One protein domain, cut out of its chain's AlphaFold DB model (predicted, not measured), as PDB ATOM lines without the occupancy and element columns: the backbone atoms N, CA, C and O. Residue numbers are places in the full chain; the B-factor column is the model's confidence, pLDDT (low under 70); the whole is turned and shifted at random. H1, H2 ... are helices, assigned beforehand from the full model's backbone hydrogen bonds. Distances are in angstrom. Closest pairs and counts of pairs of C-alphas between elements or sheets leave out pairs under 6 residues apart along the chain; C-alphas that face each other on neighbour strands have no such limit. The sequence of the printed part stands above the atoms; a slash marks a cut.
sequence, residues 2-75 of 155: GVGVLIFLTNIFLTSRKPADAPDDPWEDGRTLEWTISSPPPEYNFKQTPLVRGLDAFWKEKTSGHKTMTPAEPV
ATOM      1  N   GLY A   2     -21.472 -19.395  47.642       97.38
ATOM      2  CA  GLY A   2     -22.901 -19.783  47.692       97.38
ATOM      3  C   GLY A   2     -23.881 -18.803  47.027       97.38
ATOM      4  O   GLY A   2     -24.682 -19.212  46.195       97.38
ATOM      5  N   VAL A   3     -23.756 -17.499  47.300       97.94
ATOM      6  CA  VAL A   3     -24.578 -16.463  46.635       97.94
ATOM      7  C   VAL A   3     -24.405 -16.488  45.109       97.94
ATOM      8  O   VAL A   3     -25.379 -16.362  44.377       97.94
ATOM      9  N   GLY A   4     -23.182 -16.723  44.622       98.38
ATOM     10  CA  GLY A   4     -22.903 -16.824  43.186       98.38
ATOM     11  C   GLY A   4     -23.594 -18.019  42.525       98.38
ATOM     12  O   GLY A   4     -24.141 -17.875  41.438       98.38
ATOM     13  N   VAL A   5     -23.648 -19.169  43.207       98.50
ATOM     14  CA  VAL A   5     -24.383 -20.352  42.720       98.50
ATOM     15  C   VAL A   5     -25.878 -20.056  42.607       98.50
ATOM     16  O   VAL A   5     -26.492 -20.403  41.605       98.50
ATOM     17  N   LEU A   6     -26.465 -19.370  43.591       98.31
ATOM     18  CA  LEU A   6     -27.886 -19.008  43.547       98.31
ATOM     19  C   LEU A   6     -28.204 -18.069  42.380       98.31
ATOM     20  O   LEU A   6     -29.200 -18.275  41.687       98.31
ATOM     21  N   ILE A   7     -27.346 -17.077  42.126       98.44
ATOM     22  CA  ILE A   7     -27.494 -16.178  40.974       98.44
ATOM     23  C   ILE A   7     -27.418 -16.973  39.663       98.44
ATOM     24  O   ILE A   7     -28.266 -16.793  38.791       98.44
ATOM     25  N   PHE A   8     -26.457 -17.892  39.537       98.31
ATOM     26  CA  PHE A   8     -26.302 -18.739  38.352       98.31
ATOM     27  C   PHE A   8     -27.520 -19.642  38.102       98.31
ATOM     28  O   PHE A   8     -28.062 -19.654  36.998       98.31
ATOM     29  N   LEU A   9     -28.013 -20.335  39.134       98.19
ATOM     30  CA  LEU A   9     -29.215 -21.172  39.032       98.19
ATOM     31  C   LEU A   9     -30.459 -20.346  38.680       98.19
ATOM     32  O   LEU A   9     -31.290 -20.784  37.885       98.19
ATOM     33  N   THR A  10     -30.565 -19.130  39.224       98.12
ATOM     34  CA  THR A  10     -31.644 -18.195  38.879       98.12
ATOM     35  C   THR A  10     -31.572 -17.797  37.404       98.12
ATOM     36  O   THR A  10     -32.598 -17.772  36.728       98.12
ATOM     37  N   ASN A  11     -30.373 -17.532  36.876       98.19
ATOM     38  CA  ASN A  11     -30.185 -17.221  35.462       98.19
ATOM     39  C   ASN A  11     -30.595 -18.394  34.554       98.19
ATOM     40  O   ASN A  11     -31.360 -18.170  33.620       98.19
ATOM     41  N   ILE A  12     -30.180 -19.630  34.869       97.50
ATOM     42  CA  ILE A  12     -30.601 -20.828  34.121       97.50
ATOM     43  C   ILE A  12     -32.127 -20.938  34.100       97.50
ATOM     44  O   ILE A  12     -32.708 -21.092  33.029       97.50
ATOM     45  N   PHE A  13     -32.779 -20.820  35.261       97.69
ATOM     46  CA  PHE A  13     -34.233 -20.950  35.369       97.69
ATOM     47  C   PHE A  13     -34.986 -19.884  34.565       97.69
ATOM     48  O   PHE A  13     -35.986 -20.180  33.911       97.69
ATOM     49  N   LEU A  14     -34.528 -18.630  34.611       97.56
ATOM     50  CA  LEU A  14     -35.151 -17.551  33.849       97.56
ATOM     51  C   LEU A  14     -34.944 -17.735  32.342       97.56
ATOM     52  O   LEU A  14     -35.880 -17.512  31.574       97.56
ATOM     53  N   THR A  15     -33.751 -18.154  31.915       96.00
ATOM     54  CA  THR A  15     -33.421 -18.361  30.498       96.00
ATOM     55  C   THR A  15     -34.120 -19.592  29.921       96.00
ATOM     56  O   THR A  15     -34.635 -19.515  28.813       96.00
ATOM     57  N   SER A  16     -34.256 -20.688  30.674       95.19
ATOM     58  CA  SER A  16     -34.919 -21.916  30.199       95.19
ATOM     59  C   SER A  16     -36.421 -21.754  29.934       95.19
ATOM     60  O   SER A  16     -37.052 -22.658  29.396       95.19
ATOM     61  N   ARG A  17     -37.021 -20.636  30.364       95.94
ATOM     62  CA  ARG A  17     -38.426 -20.286  30.102       95.94
ATOM     63  C   ARG A  17     -38.606 -19.339  28.913       95.94
ATOM     64  O   ARG A  17     -39.747 -19.030  28.572       95.94
ATOM     65  N   LYS A  18     -37.518 -18.832  28.334       95.19
ATOM     66  CA  LYS A  18     -37.535 -17.969  27.149       95.19
ATOM     67  C   LYS A  18     -37.524 -18.820  25.869       95.19
ATOM     68  O   LYS A  18     -37.125 -19.983  25.935       95.19
ATOM     69  N   PRO A  19     -37.989 -18.280  24.727       93.12
ATOM     70  CA  PRO A  19     -37.834 -18.954  23.439       93.12
ATOM     71  C   PRO A  19     -36.351 -19.203  23.116       93.12
ATOM     72  O   PRO A  19     -35.474 -18.491  23.598       93.12
ATOM     73  N   ALA A  20     -36.083 -20.235  22.315       89.75
ATOM     74  CA  ALA A  20     -34.747 -20.565  21.820       89.75
ATOM     75  C   ALA A  20     -34.497 -19.853  20.480       89.75
ATOM     76  O   ALA A  20     -34.451 -20.490  19.435       89.75
ATOM     77  N   ASP A  21     -34.416 -18.525  20.521       91.00
ATOM     78  CA  ASP A  21     -34.321 -17.624  19.364       91.00
ATOM     79  C   ASP A  21     -32.935 -16.970  19.220       91.00
ATOM     80  O   ASP A  21     -32.798 -15.878  18.669       91.00
ATOM     81  N   ALA A  22     -31.894 -17.629  19.732       92.31
ATOM     82  CA  ALA A  22     -30.524 -17.165  19.562       92.31
ATOM     83  C   ALA A  22     -30.117 -17.214  18.073       92.31
ATOM     84  O   ALA A  22     -30.459 -18.180  17.391       92.31
ATOM     85  N   PRO A  23     -29.383 -16.210  17.560       92.75
ATOM     86  CA  PRO A  23     -28.811 -16.277  16.216       92.75
ATOM     87  C   PRO A  23     -27.715 -17.351  16.137       92.75
ATOM     88  O   PRO A  23     -27.139 -17.728  17.156       92.75
ATOM     89  N   ASP A  24     -27.390 -17.790  14.920       92.12
ATOM     90  CA  ASP A  24     -26.390 -18.838  14.655       92.12
ATOM     91  C   ASP A  24     -24.986 -18.474  15.179       92.12
ATOM     92  O   ASP A  24     -24.312 -19.307  15.780       92.12
ATOM     93  N   ASP A  25     -24.575 -17.209  15.019       93.81
ATOM     94  CA  ASP A  25     -23.352 -16.631  15.599       93.81
ATOM     95  C   ASP A  25     -23.725 -15.432  16.497       93.81
ATOM     96  O   ASP A  25     -23.722 -14.288  16.031       93.81
ATOM     97  N   PRO A  26     -24.080 -15.650  17.781       92.38
ATOM     98  CA  PRO A  26     -24.473 -14.580  18.703       92.38
ATOM     99  C   PRO A  26     -23.316 -13.671  19.121       92.38
ATOM    100  O   PRO A  26     -23.558 -12.629  19.729       92.38
ATOM    101  N   TRP A  27     -22.078 -14.060  18.817       91.50
ATOM    102  CA  TRP A  27     -20.877 -13.285  19.114       91.50
ATOM    103  C   TRP A  27     -20.406 -12.453  17.920       91.50
ATOM    104  O   TRP A  27     -19.565 -11.576  18.091       91.50
ATOM    105  N   GLU A  28     -20.934 -12.725  16.721       88.75
ATOM    106  CA  GLU A  28     -20.543 -12.156  15.420       88.75
ATOM    107  C   GLU A  28     -19.090 -12.474  14.989       88.75
ATOM    108  O   GLU A  28     -18.742 -12.438  13.801       88.75
ATOM    109  N   ASP A  29     -18.221 -12.832  15.933       91.19
ATOM    110  CA  ASP A  29     -16.806 -13.132  15.751       91.19
ATOM    111  C   ASP A  29     -16.456 -14.619  15.948       91.19
ATOM    112  O   ASP A  29     -15.271 -14.968  15.965       91.19
ATOM    113  N   GLY A  30     -17.461 -15.509  15.972       92.00
ATOM    114  CA  GLY A  30     -17.275 -16.961  16.031       92.00
ATOM    115  C   GLY A  30     -16.304 -17.465  14.955       92.00
ATOM    116  O   GLY A  30     -16.328 -17.006  13.812       92.00
ATOM    117  N   ARG A  31     -15.384 -18.371  15.301       94.81
ATOM    118  CA  ARG A  31     -14.245 -18.733  14.418       94.81
ATOM    119  C   ARG A  31     -14.288 -20.143  13.853       94.81
ATOM    120  O   ARG A  31     -13.656 -20.437  12.836       94.81
ATOM    121  N   THR A  32     -15.016 -20.992  14.541       94.75
ATOM    122  CA  THR A  32     -15.067 -22.441  14.404       94.75
ATOM    123  C   THR A  32     -16.422 -22.867  13.825       94.75
ATOM    124  O   THR A  32     -17.298 -22.032  13.597       94.75
ATOM    125  N   LEU A  33     -16.563 -24.147  13.475       95.19
ATOM    126  CA  LEU A  33     -17.675 -24.645  12.651       95.19
ATOM    127  C   LEU A  33     -19.030 -24.665  13.374       95.19
ATOM    128  O   LEU A  33     -20.068 -24.669  12.727       95.19
ATOM    129  N   GLU A  34     -19.044 -24.679  14.703       94.00
ATOM    130  CA  GLU A  34     -20.279 -24.663  15.490       94.00
ATOM    131  C   GLU A  34     -21.093 -23.375  15.303       94.00
ATOM    132  O   GLU A  34     -22.302 -23.401  15.482       94.00
ATOM    133  N   TRP A  35     -20.456 -22.279  14.882       94.31
ATOM    134  CA  TRP A  35     -21.116 -20.995  14.604       94.31
ATOM    135  C   TRP A  35     -21.658 -20.896  13.172       94.31
ATOM    136  O   TRP A  35     -22.042 -19.819  12.723       94.31
ATOM    137  N   THR A  36     -21.632 -21.999  12.416       92.88
ATOM    138  CA  THR A  36     -22.084 -22.044  11.014       92.88
ATOM    139  C   THR A  36     -23.356 -22.859  10.825       92.88
ATOM    140  O   THR A  36     -23.778 -23.057   9.686       92.88
ATOM    141  N   ILE A  37     -23.912 -23.396  11.908       93.25
ATOM    142  CA  ILE A  37     -25.155 -24.168  11.921       93.25
ATOM    143  C   ILE A  37     -26.229 -23.385  12.669       93.25
ATOM    144  O   ILE A  37     -25.914 -22.484  13.446       93.25
ATOM    145  N   SER A  38     -27.490 -23.740  12.432       91.81
ATOM    146  CA  SER A  38     -28.609 -23.050  13.064       91.81
ATOM    147  C   SER A  38     -28.548 -23.138  14.589       91.81
ATOM    148  O   SER A  38     -28.058 -24.124  15.141       91.81
ATOM    149  N   SER A  39     -29.107 -22.144  15.276       92.50
ATOM    150  CA  SER A  39     -29.376 -22.212  16.716       92.50
ATOM    151  C   SER A  39     -30.883 -22.376  16.979       92.50
ATOM    152  O   SER A  39     -31.640 -21.441  16.731       92.50
ATOM    153  N   PRO A  40     -31.363 -23.528  17.495       93.00
ATOM    154  CA  PRO A  40     -30.619 -24.726  17.895       93.00
ATOM    155  C   PRO A  40     -30.103 -25.556  16.702       93.00
ATOM    156  O   PRO A  40     -30.659 -25.474  15.601       93.00
ATOM    157  N   PRO A  41     -29.062 -26.385  16.920       92.75
ATOM    158  CA  PRO A  41     -28.486 -27.199  15.861       92.75
ATOM    159  C   PRO A  41     -29.468 -28.285  15.400       92.75
ATOM    160  O   PRO A  41     -30.188 -28.853  16.233       92.75
ATOM    161  N   PRO A  42     -29.502 -28.608  14.096       92.31
ATOM    162  CA  PRO A  42     -30.288 -29.728  13.601       92.31
ATOM    163  C   PRO A  42     -29.663 -31.048  14.066       92.31
ATOM    164  O   PRO A  42     -28.469 -31.121  14.350       92.31
ATOM    165  N   GLU A  43     -30.449 -32.122  14.096       92.56
ATOM    166  CA  GLU A  43     -30.001 -33.438  14.585       92.56
ATOM    167  C   GLU A  43     -28.787 -34.008  13.832       92.56
ATOM    168  O   GLU A  43     -27.969 -34.712  14.420       92.56
ATOM    169  N   TYR A  44     -28.634 -33.653  12.556       92.50
ATOM    170  CA  TYR A  44     -27.516 -34.052  11.699       92.50
ATOM    171  C   TYR A  44     -26.319 -33.082  11.738       92.50
ATOM    172  O   TYR A  44     -25.299 -33.331  11.097       92.50
ATOM    173  N   ASN A  45     -26.417 -31.974  12.481       94.38
ATOM    174  CA  ASN A  45     -25.476 -30.849  12.514       94.38
ATOM    175  C   ASN A  45     -25.263 -30.162  11.149       94.38
ATOM    176  O   ASN A  45     -25.797 -29.083  10.913       94.38
ATOM    177  N   PHE A  46     -24.495 -30.770  10.242       93.88
ATOM    178  CA  PHE A  46     -24.145 -30.194   8.941       93.88
ATOM    179  C   PHE A  46     -24.870 -30.927   7.815       93.88
ATOM    180  O   PHE A  46     -24.743 -32.140   7.685       93.88
ATOM    181  N   LYS A  47     -25.584 -30.184   6.959       92.25
ATOM    182  CA  LYS A  47     -26.265 -30.749   5.778       92.25
ATOM    183  C   LYS A  47     -25.285 -31.359   4.767       92.25
ATOM    184  O   LYS A  47     -25.615 -32.311   4.073       92.25
ATOM    185  N   GLN A  48     -24.095 -30.776   4.660       92.81
ATOM    186  CA  GLN A  48     -22.987 -31.238   3.827       92.81
ATOM    187  C   GLN A  48     -21.705 -31.063   4.630       92.81
ATOM    188  O   GLN A  48     -21.583 -30.082   5.373       92.81
ATOM    189  N   THR A  49     -20.733 -31.958   4.469       94.00
ATOM    190  CA  THR A  49     -19.448 -31.781   5.150       94.00
ATOM    191  C   THR A  49     -18.777 -30.461   4.729       94.00
ATOM    192  O   THR A  49     -18.622 -30.186   3.533       94.00
ATOM    193  N   PRO A  50     -18.392 -29.594   5.687       94.25
ATOM    194  CA  PRO A  50     -17.763 -28.322   5.365       94.25
ATOM    195  C   PRO A  50     -16.310 -28.532   4.925       94.25
ATOM    196  O   PRO A  50     -15.562 -29.314   5.514       94.25
ATOM    197  N   LEU A  51     -15.872 -27.784   3.913       94.50
ATOM    198  CA  LEU A  51     -14.491 -27.822   3.444       94.50
ATOM    199  C   LEU A  51     -13.567 -27.071   4.417       94.50
ATOM    200  O   LEU A  51     -13.522 -25.841   4.444       94.50
ATOM    201  N   VAL A  52     -12.778 -27.814   5.193       95.31
ATOM    202  CA  VAL A  52     -11.854 -27.252   6.189       95.31
ATOM    203  C   VAL A  52     -10.495 -26.924   5.564       95.31
ATOM    204  O   VAL A  52      -9.758 -27.807   5.133       95.31
ATOM    205  N   ARG A  53     -10.127 -25.636   5.556       90.12
ATOM    206  CA  ARG A  53      -8.849 -25.126   5.005       90.12
ATOM    207  C   ARG A  53      -7.861 -24.642   6.076       90.12
ATOM    208  O   ARG A  53      -6.875 -23.960   5.782       90.12
ATOM    209  N   GLY A  54      -8.130 -24.909   7.350       92.06
ATOM    210  CA  GLY A  54      -7.276 -24.524   8.473       92.06
ATOM    211  C   GLY A  54      -7.971 -24.692   9.817       92.06
ATOM    212  O   GLY A  54      -9.096 -25.171   9.859       92.06
ATOM    213  N   LEU A  55      -7.292 -24.272  10.888       93.75
ATOM    214  CA  LEU A  55      -7.796 -24.370  12.262       93.75
ATOM    215  C   LEU A  55      -9.101 -23.577  12.452       93.75
ATOM    216  O   LEU A  55     -10.129 -24.160  12.773       93.75
ATOM    217  N   ASP A  56      -9.076 -22.277  12.151       95.19
ATOM    218  CA  ASP A  56     -10.255 -21.407  12.241       95.19
ATOM    219  C   ASP A  56     -10.976 -21.348  10.885       95.19
ATOM    220  O   ASP A  56     -10.885 -20.364  10.145       95.19
ATOM    221  N   ALA A  57     -11.618 -22.454  10.502       94.38
ATOM    222  CA  ALA A  57     -12.217 -22.614   9.176       94.38
ATOM    223  C   ALA A  57     -13.273 -21.539   8.864       94.38
ATOM    224  O   ALA A  57     -13.204 -20.910   7.809       94.38
ATOM    225  N   PHE A  58     -14.187 -21.264   9.800       94.62
ATOM    226  CA  PHE A  58     -15.233 -20.260   9.603       94.62
ATOM    227  C   PHE A  58     -14.664 -18.838   9.577       94.62
ATOM    228  O   PHE A  58     -15.044 -18.036   8.727       94.62
ATOM    229  N   TRP A  59     -13.673 -18.536  10.422       93.81
ATOM    230  CA  TRP A  59     -12.993 -17.236  10.393       93.81
ATOM    231  C   TRP A  59     -12.320 -16.952   9.046       93.81
ATOM    232  O   TRP A  59     -12.388 -15.832   8.531       93.81
ATOM    233  N   LYS A  60     -11.671 -17.961   8.452       94.06
ATOM    234  CA  LYS A  60     -11.056 -17.835   7.123       94.06
ATOM    235  C   LYS A  60     -12.089 -17.528   6.045       94.06
ATOM    236  O   LYS A  60     -11.835 -16.680   5.193       94.06
ATOM    237  N   GLU A  61     -13.245 -18.181   6.089       93.00
ATOM    238  CA  GLU A  61     -14.322 -17.917   5.133       93.00
ATOM    239  C   GLU A  61     -14.919 -16.511   5.345       93.00
ATOM    240  O   GLU A  61     -15.006 -15.749   4.380       93.00
ATOM    241  N   LYS A  62     -15.163 -16.091   6.599       91.62
ATOM    242  CA  LYS A  62     -15.614 -14.724   6.936       91.62
ATOM    243  C   LYS A  62     -14.653 -13.643   6.444       91.62
ATOM    244  O   LYS A  62     -15.067 -12.683   5.799       91.62
ATOM    245  N   THR A  63     -13.357 -13.805   6.709       92.12
ATOM    246  CA  THR A  63     -12.319 -12.851   6.268       92.12
ATOM    247  C   THR A  63     -12.111 -12.846   4.754       92.12
ATOM    248  O   THR A  63     -11.696 -11.828   4.205       92.12
ATOM    249  N   SER A  64     -12.458 -13.939   4.071       91.12
ATOM    250  CA  SER A  64     -12.485 -14.019   2.606       91.12
ATOM    251  C   SER A  64     -13.771 -13.439   1.993       91.12
ATOM    252  O   SER A  64     -13.896 -13.399   0.772       91.12
ATOM    253  N   GLY A  65     -14.716 -12.971   2.819       89.62
ATOM    254  CA  GLY A  65     -15.982 -12.371   2.393       89.62
ATOM    255  C   GLY A  65     -17.137 -13.360   2.205       89.62
ATOM    256  O   GLY A  65     -18.227 -12.945   1.807       89.62
ATOM    257  N   HIS A  66     -16.940 -14.646   2.499       86.69
ATOM    258  CA  HIS A  66     -18.012 -15.640   2.482       86.69
ATOM    259  C   HIS A  66     -18.783 -15.623   3.807       86.69
ATOM    260  O   HIS A  66     -18.206 -15.480   4.883       86.69
ATOM    261  N   LYS A  67     -20.110 -15.773   3.735       81.69
ATOM    262  CA  LYS A  67     -20.985 -15.807   4.922       81.69
ATOM    263  C   LYS A  67     -21.220 -17.215   5.464       81.69
ATOM    264  O   LYS A  67     -21.647 -17.362   6.599       81.69
ATOM    265  N   THR A  68     -20.965 -18.232   4.650       86.56
ATOM    266  CA  THR A  68     -21.221 -19.639   4.961       86.56
ATOM    267  C   THR A  68     -20.003 -20.482   4.612       86.56
ATOM    268  O   THR A  68     -19.136 -20.065   3.838       86.56
ATOM    269  N   MET A  69     -19.930 -21.680   5.187       92.94
ATOM    270  CA  MET A  69     -18.902 -22.649   4.821       92.94
ATOM    271  C   MET A  69     -19.129 -23.162   3.402       92.94
ATOM    272  O   MET A  69     -20.253 -23.471   3.011       92.94
ATOM    273  N   THR A  70     -18.042 -23.301   2.643       91.38
ATOM    274  CA  THR A  70     -18.089 -23.969   1.339       91.38
ATOM    275  C   THR A  70     -18.282 -25.479   1.555       91.38
ATOM    276  O   THR A  70     -17.482 -26.070   2.288       91.38
ATOM    277  N   PRO A  71     -19.285 -26.127   0.937       92.62
ATOM    278  CA  PRO A  71     -19.452 -27.579   1.013       92.62
ATOM    279  C   PRO A  71     -18.318 -28.337   0.311       92.62
ATOM    280  O   PRO A  71     -17.837 -27.906  -0.739       92.62
ATOM    281  N   ALA A  72     -17.903 -29.476   0.866       92.94
ATOM    282  CA  ALA A  72     -16.913 -30.365   0.254       92.94
ATOM    283  C   ALA A  72     -17.537 -31.401  -0.703       92.94
ATOM    284  O   ALA A  72     -16.851 -31.915  -1.585       92.94
ATOM    285  N   GLU A  73     -18.828 -31.690  -0.546       91.44
ATOM    286  CA  GLU A  73     -19.559 -32.742  -1.262       91.44
ATOM    287  C   GLU A  73     -20.962 -32.263  -1.675       91.44
ATOM    288  O   GLU A  73     -21.468 -31.311  -1.075       91.44
ATOM    289  N   PRO A  74     -21.608 -32.864  -2.694       90.19
ATOM    290  CA  PRO A  74     -23.005 -32.572  -3.022       90.19
ATOM    291  C   PRO A  74     -23.957 -33.043  -1.912       90.19
ATOM    292  O   PRO A  74     -23.602 -33.890  -1.100       90.19
ATOM    293  N   VAL A  75     -25.181 -32.507  -1.885       89.88
ATOM    294  CA  VAL A  75     -26.209 -32.962  -0.937       89.88
ATOM    295  C   VAL A  75     -26.533 -34.429  -1.224       89.88
ATOM    296  O   VAL A  75     -26.853 -34.784  -2.359       89.88
TER     297      VAL A  75
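This is residues 2 to 75 of the 155 residues of an uncharacterized protein of Paenibacillus riograndensis (UniProt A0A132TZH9). With little regular structure, the domain is a small body of loops holding two short helices, H2 and H3, from which a helical arm, H1, sticks out with residues 2 to 19 standing free. The printed part has 74 residues with three named helices, in the order H1, H2, H3, and no named strand. The class is all helix, with under half of the residues, 25, in named elements. The whole is loose, radius of gyration of the C-alphas 16.3 A, spanning 49 by 24 by 18 A.

H1, residues 2 to 15, is apart from H2, residues 33 to 36, and from H3, residues 57 to 63. H2 and H3 touch, their closest C-alphas, of Leu 33 and Phe 58, being 5.9 A apart. Every O i to N i+4 pair is within hydrogen-bond range in H1 and H3; H2 is too short for such a pair.

H1 measures 20.2 A from C-alpha 2 at (-22.901, -19.783, 47.692) to C-alpha 15. H2 measures 5.4 A. H3 measures 10.2 A, ending at C-alpha 63 at (-12.319, -12.851, 6.268).

The C-alphas farthest apart, of Gly 2 and Pro 74, are 52.3 A apart. Both links are long, and the printed part has no cut. No printed residue is under pLDDT 70.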